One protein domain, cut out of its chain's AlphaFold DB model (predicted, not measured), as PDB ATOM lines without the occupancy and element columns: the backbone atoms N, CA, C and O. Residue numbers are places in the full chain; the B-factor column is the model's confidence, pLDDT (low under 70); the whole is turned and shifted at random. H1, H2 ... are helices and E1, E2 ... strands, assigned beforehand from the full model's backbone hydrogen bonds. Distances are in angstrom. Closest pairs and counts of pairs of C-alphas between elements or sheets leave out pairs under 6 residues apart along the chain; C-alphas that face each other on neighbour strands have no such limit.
ATOM      1  N   GLU A  32      22.840  82.049  16.692       74.31
ATOM      2  CA  GLU A  32      23.770  82.810  17.538       74.31
ATOM      3  C   GLU A  32      23.018  83.834  18.391       74.31
ATOM      4  O   GLU A  32      23.283  83.980  19.582       74.31
ATOM      5  N   THR A  33      21.995  84.473  17.814       80.50
ATOM      6  CA  THR A  33      21.111  85.373  18.562       80.50
ATOM      7  C   THR A  33      20.339  84.636  19.660       80.50
ATOM      8  O   THR A  33      20.222  85.159  20.762       80.50
ATOM      9  N   VAL A  34      19.857  83.415  19.395       86.75
ATOM     10  CA  VAL A  34      19.133  82.600  20.389       86.75
ATOM     11  C   VAL A  34      20.068  82.161  21.514       86.75
ATOM     12  O   VAL A  34      19.776  82.420  22.672       86.75
ATOM     13  N   GLN A  35      21.249  81.628  21.186       85.56
ATOM     14  CA  GLN A  35      22.250  81.245  22.191       85.56
ATOM     15  C   GLN A  35      22.709  82.428  23.055       85.56
ATOM     16  O   GLN A  35      23.002  82.265  24.241       85.56
ATOM     17  N   TRP A  36      22.809  83.622  22.470       92.44
ATOM     18  CA  TRP A  36      23.114  84.831  23.227       92.44
ATOM     19  C   TRP A  36      21.967  85.219  24.168       92.44
ATOM     20  O   TRP A  36      22.230  85.537  25.328       92.44
ATOM     21  N   LEU A  37      20.716  85.156  23.701       93.44
ATOM     22  CA  LEU A  37      19.530  85.433  24.519       93.44
ATOM     23  C   LEU A  37      19.359  84.428  25.660       93.44
ATOM     24  O   LEU A  37      19.016  84.844  26.765       93.44
ATOM     25  N   ASP A  38      19.643  83.149  25.431       92.19
ATOM     26  CA  ASP A  38      19.588  82.120  26.471       92.19
ATOM     27  C   ASP A  38      20.607  82.429  27.570       92.19
ATOM     28  O   ASP A  38      20.237  82.594  28.730       92.19
ATOM     29  N   LYS A  39      21.872  82.669  27.201       90.56
ATOM     30  CA  LYS A  39      22.928  83.053  28.156       90.56
ATOM     31  C   LYS A  39      22.626  84.357  28.885       90.56
ATOM     32  O   LYS A  39      23.006  84.527  30.043       90.56
ATOM     33  N   PHE A  40      22.003  85.313  28.203       92.06
ATOM     34  CA  PHE A  40      21.577  86.558  28.827       92.06
ATOM     35  C   PHE A  40      20.479  86.290  29.861       92.06
ATOM     36  O   PHE A  40      20.619  86.698  31.011       92.06
ATOM     37  N   THR A  41      19.437  85.552  29.481       93.56
ATOM     38  CA  THR A  41      18.326  85.176  30.366       93.56
ATOM     39  C   THR A  41      18.821  84.389  31.578       93.56
ATOM     40  O   THR A  41      18.460  84.719  32.704       93.56
ATOM     41  N   GLU A  42      19.715  83.421  31.372       91.06
ATOM     42  CA  GLU A  42      20.355  82.641  32.437       91.06
ATOM     43  C   GLU A  42      21.090  83.525  33.449       91.06
ATOM     44  O   GLU A  42      21.022  83.275  34.649       91.06
ATOM     45  N   ARG A  43      21.773  84.586  33.002       89.06
ATOM     46  CA  ARG A  43      22.437  85.516  33.927       89.06
ATOM     47  C   ARG A  43      21.473  86.436  34.661       89.06
ATOM     48  O   ARG A  43      21.795  86.867  35.758       89.06
ATOM     49  N   MET A  44      20.339  86.765  34.051       90.75
ATOM     50  CA  MET A  44      19.351  87.674  34.632       90.75
ATOM     51  C   MET A  44      18.359  86.962  35.561       90.75
ATOM     52  O   MET A  44      17.625  87.635  36.279       90.75
ATOM     53  N   VAL A  45      18.304  85.624  35.544       91.12
ATOM     54  CA  VAL A  45      17.372  84.852  36.386       91.12
ATOM     55  C   VAL A  45      17.784  84.838  37.857       91.12
ATOM     56  O   VAL A  45      16.933  84.686  38.732       91.12
ATOM     57  N   LEU A  46      19.085  84.968  38.131       88.12
ATOM     58  CA  LEU A  46      19.626  84.950  39.482       88.12
ATOM     59  C   LEU A  46      19.878  86.381  39.965       88.12
ATOM     60  O   LEU A  46      20.450  87.179  39.217       88.12
ATOM     61  N   PRO A  47      19.500  86.706  41.210       89.19
ATOM     62  CA  PRO A  47      19.862  87.983  41.799       89.19
ATOM     63  C   PRO A  47      21.380  88.066  41.985       89.19
ATOM     64  O   PRO A  47      22.050  87.076  42.281       89.19
ATOM     65  N   GLY A  48      21.936  89.264  41.828       91.75
ATOM     66  CA  GLY A  48      23.322  89.529  42.221       91.75
ATOM     67  C   GLY A  48      23.462  89.717  43.736       91.75
ATOM     68  O   GLY A  48      22.486  90.010  44.424       91.75
ATOM     69  N   GLU A  49      24.689  89.671  44.262       92.75
ATOM     70  CA  GLU A  49      24.967  89.838  45.707       92.75
ATOM     71  C   GLU A  49      24.365  91.130  46.296       92.75
ATOM     72  O   GLU A  49      23.810  91.146  47.396       92.75
ATOM     73  N   HIS A  50      24.429  92.234  45.545       93.00
ATOM     74  CA  HIS A  50      23.839  93.511  45.957       93.00
ATOM     75  C   HIS A  50      22.311  93.462  46.034       93.00
ATOM     76  O   HIS A  50      21.713  94.086  46.912       93.00
ATOM     77  N   GLU A  51      21.683  92.740  45.111       90.50
ATOM     78  CA  GLU A  51      20.236  92.583  45.058       90.50
ATOM     79  C   GLU A  51      19.754  91.702  46.213       90.50
ATOM     80  O   GLU A  51      18.815  92.069  46.925       90.50
ATOM     81  N   GLU A  52      20.467  90.610  46.495       93.12
ATOM     82  CA  GLU A  52      20.217  89.772  47.666       93.12
ATOM     83  C   GLU A  52      20.309  90.569  48.973       93.12
ATOM     84  O   GLU A  52      19.383  90.522  49.791       93.12
ATOM     85  N   ALA A  53      21.379  91.352  49.155       93.31
ATOM     86  CA  ALA A  53      21.568  92.190  50.338       93.31
ATOM     87  C   ALA A  53      20.472  93.262  50.472       93.31
ATOM     88  O   ALA A  53      19.947  93.499  51.568       93.31
ATOM     89  N   PHE A  54      20.079  93.883  49.358       91.00
ATOM     90  CA  PHE A  54      18.988  94.854  49.322       91.00
ATOM     91  C   PHE A  54      17.665  94.230  49.785       91.00
ATOM     92  O   PHE A  54      17.000  94.768  50.681       91.00
ATOM     93  N   PHE A  55      17.290  93.074  49.232       87.50
ATOM     94  CA  PHE A  55      16.048  92.397  49.603       87.50
ATOM     95  C   PHE A  55      16.098  91.778  51.003       87.50
ATOM     96  O   PHE A  55      15.070  91.757  51.686       87.50
ATOM     97  N   ALA A  56      17.260  91.322  51.479       88.69
ATOM     98  CA  ALA A  56      17.447  90.881  52.862       88.69
ATOM     99  C   ALA A  56      17.121  92.006  53.853       88.69
ATOM    100  O   ALA A  56      16.236  91.842  54.695       88.69
ATOM    101  N   ARG A  57      17.725  93.187  53.669       90.19
ATOM    102  CA  ARG A  57      17.443  94.371  54.495       90.19
ATOM    103  C   ARG A  57      15.969  94.773  54.440       90.19
ATOM    104  O   ARG A  57      15.373  95.159  55.441       90.19
ATOM    105  N   ARG A  58      15.349  94.683  53.265       88.50
ATOM    106  CA  ARG A  58      13.936  95.048  53.082       88.50
ATOM    107  C   ARG A  58      12.981  94.083  53.795       88.50
ATOM    108  O   ARG A  58      11.946  94.526  54.295       88.50
ATOM    109  N   ARG A  59      13.329  92.793  53.848       86.25
ATOM    110  CA  ARG A  59      12.603  91.769  54.616       86.25
ATOM    111  C   ARG A  59      12.746  91.990  56.121       86.25
ATOM    112  O   ARG A  59      11.731  91.979  56.806       86.25
ATOM    113  N   GLU A  60      13.955  92.275  56.603       85.38
ATOM    114  CA  GLU A  60      14.214  92.609  58.015       85.38
ATOM    115  C   GLU A  60      13.376  93.809  58.479       85.38
ATOM    116  O   GLU A  60      12.724  93.770  59.519       85.38
ATOM    117  N   LEU A  61      13.308  94.856  57.653       87.56
ATOM    118  CA  LEU A  61      12.511  96.052  57.932       87.56
ATOM    119  C   LEU A  61      10.998  95.859  57.720       87.56
ATOM    120  O   LEU A  61      10.248  96.823  57.866       87.56
ATOM    121  N   LYS A  62      10.537  94.657  57.343       83.88
ATOM    122  CA  LYS A  62       9.123  94.348  57.048       83.88
ATOM    123  C   LYS A  62       8.502  95.296  56.012       83.88
ATOM    124  O   LYS A  62       7.315  95.589  56.034       83.88
ATOM    125  N   LEU A  63       9.315  95.756  55.057       83.81
ATOM    126  CA  LEU A  63       8.881  96.644  53.971       83.81
ATOM    127  C   LEU A  63       8.385  95.865  52.739       83.81
ATOM    128  O   LEU A  63       7.945  96.464  51.754       83.81
ATOM    129  N   GLY A  64       8.502  94.534  52.759       82.62
ATOM    130  CA  GLY A  64       8.023  93.632  51.715       82.62
ATOM    131  C   GLY A  64       6.507  93.440  51.741       82.62
ATOM    132  O   GLY A  64       5.948  93.137  52.790       82.62
ATOM    133  N   VAL A  65       5.868  93.546  50.573       85.88
ATOM    134  CA  VAL A  65       4.471  93.147  50.345       85.88
ATOM    135  C   VAL A  65       4.423  92.149  49.189       85.88
ATOM    136  O   VAL A  65       5.141  92.318  48.202       85.88
ATOM    137  N   GLY A  66       3.626  91.099  49.336       86.44
ATOM    138  CA  GLY A  66       3.256  90.144  48.299       86.44
ATOM    139  C   GLY A  66       1.775  90.270  47.957       86.44
ATOM    140  O   GLY A  66       1.061  91.080  48.549       86.44
ATOM    141  N   LEU A  67       1.328  89.458  47.008       90.94
ATOM    142  CA  LEU A  67      -0.081  89.307  46.662       90.94
ATOM    143  C   LEU A  67      -0.522  87.888  47.024       90.94
ATOM    144  O   LEU A  67       0.231  86.943  46.784       90.94
ATOM    145  N   ASP A  68      -1.705  87.745  47.617       88.38
ATOM    146  CA  ASP A  68      -2.355  86.440  47.762       88.38
ATOM    147  C   ASP A  68      -3.046  86.006  46.451       88.38
ATOM    148  O   ASP A  68      -3.044  86.731  45.453       88.38
ATOM    149  N   GLU A  69      -3.657  84.818  46.447       93.69
ATOM    150  CA  GLU A  69      -4.381  84.262  45.289       93.69
ATOM    151  C   GLU A  69      -5.552  85.138  44.816       93.69
ATOM    152  O   GLU A  69      -5.976  85.049  43.665       93.69
ATOM    153  N   ASN A  70      -6.058  86.010  45.689       93.75
ATOM    154  CA  ASN A  70      -7.155  86.926  45.407       93.75
ATOM    155  C   ASN A  70      -6.655  88.333  45.025       93.75
ATOM    156  O   ASN A  70      -7.467  89.223  44.771       93.75
ATOM    157  N   GLY A  71      -5.335  88.549  44.979       91.31
ATOM    158  CA  GLY A  71      -4.719  89.839  44.669       91.31
ATOM    159  C   GLY A  71      -4.694  90.829  45.837       91.31
ATOM    160  O   GLY A  71      -4.441  92.016  45.616       91.31
ATOM    161  N   ASN A  72      -4.935  90.387  47.072       91.88
ATOM    162  CA  ASN A  72      -4.799  91.247  48.246       91.88
ATOM    163  C   ASN A  72      -3.331  91.379  48.654       91.88
ATOM    164  O   ASN A  72      -2.560  90.422  48.585       91.88
ATOM    165  N   LEU A  73      -2.958  92.562  49.146       87.19
ATOM    166  CA  LEU A  73      -1.620  92.804  49.680       87.19
ATOM    167  C   LEU A  73      -1.409  92.029  50.986       87.19
ATOM    168  O   LEU A  73      -2.139  92.226  51.958       87.19
ATOM    169  N   VAL A  74      -0.359  91.213  51.033       85.94
ATOM    170  CA  VAL A  74       0.074  90.470  52.225       85.94
ATOM    171  C   VAL A  74       1.491  90.873  52.613       85.94
ATOM    172  O   VAL A  74       2.340  91.079  51.755       85.94
ATOM    173  N   GLN A  75       1.783  90.999  53.905       83.31
ATOM    174  CA  GLN A  75       3.153  91.210  54.386       83.31
ATOM    175  C   GLN A  75       3.759  89.878  54.813       83.31
ATOM    176  O   GLN A  75       3.060  89.012  55.339       83.31
ATOM    177  N   ALA A  76       5.070  89.726  54.627       72.06
ATOM    178  CA  ALA A  76       5.790  88.601  55.204       72.06
ATOM    179  C   ALA A  76       5.811  88.764  56.733       72.06
ATOM    180  O   ALA A  76       6.613  89.518  57.285       72.06
TER     181      ALA A  76
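AT A GLANCE: This is residues 32 to 76 of the 82 residues of an uncharacterized protein of Labrenzia sp. THAF82 (UniProt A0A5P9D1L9). Two helices, H1 and H2, follow each other in an open, stretched-out chain with no shared core, and after the last turn of H2 the chain turns aside into a small two-stranded hairpin, E1 and E2, which stands to the side of that end of H2. H1 sticks out as a free arm at the beginning of the printed part, and the hairpin makes the opposite end of the long axis. The printed part has 45 residues, with named elements in the order H1, H2, E1, E2; the sheet E1 - E2 is antiparallel and the class is mostly helix. The whole is extended, with a radius of gyration of the C-alphas of 15.7 A, and only just flat, spanning 43 by 28 by 8 A.

HOW THE PARTS SIT: H1, residues 32 to 44, and H2, residues 49 to 60, are apart, though a tight link of 4 residues joins them. In both helices every O i to N i+4 pair is within hydrogen-bond range. A tight link of 4 residues leads from H2 to E1, residues 65 to 67. E1 and E2, residues 73 to 75, form a hairpin and are antiparallel, with 133 degrees between their directions. The C-alphas of Val 65 and Gln 75 face each other at 4.7 A. N 66 and O 74 are within hydrogen-bond range at 2.7 A, as are N 74 and O 66 at 2.9 A. H1 is apart from E1 and E2, and H2 is apart from E2.

IN THESE COORDINATES: H1 begins at C-alpha 32, (23.770, 82.810, 17.538), and is 18.3 A long. H2 begins at C-alpha 49, (24.967, 89.838, 45.707), and is 16.6 A long. E1 and E2 have three residues each; E2 ends at C-alpha 75, (3.153, 91.210, 54.386).

THE WHOLE: The C-alphas farthest apart, those of Glu 32 and Leu 61, are 44.0 A from each other. The printed part has no cut and no long link. Its mean pLDDT is 88.5, and no printed residue is under 70.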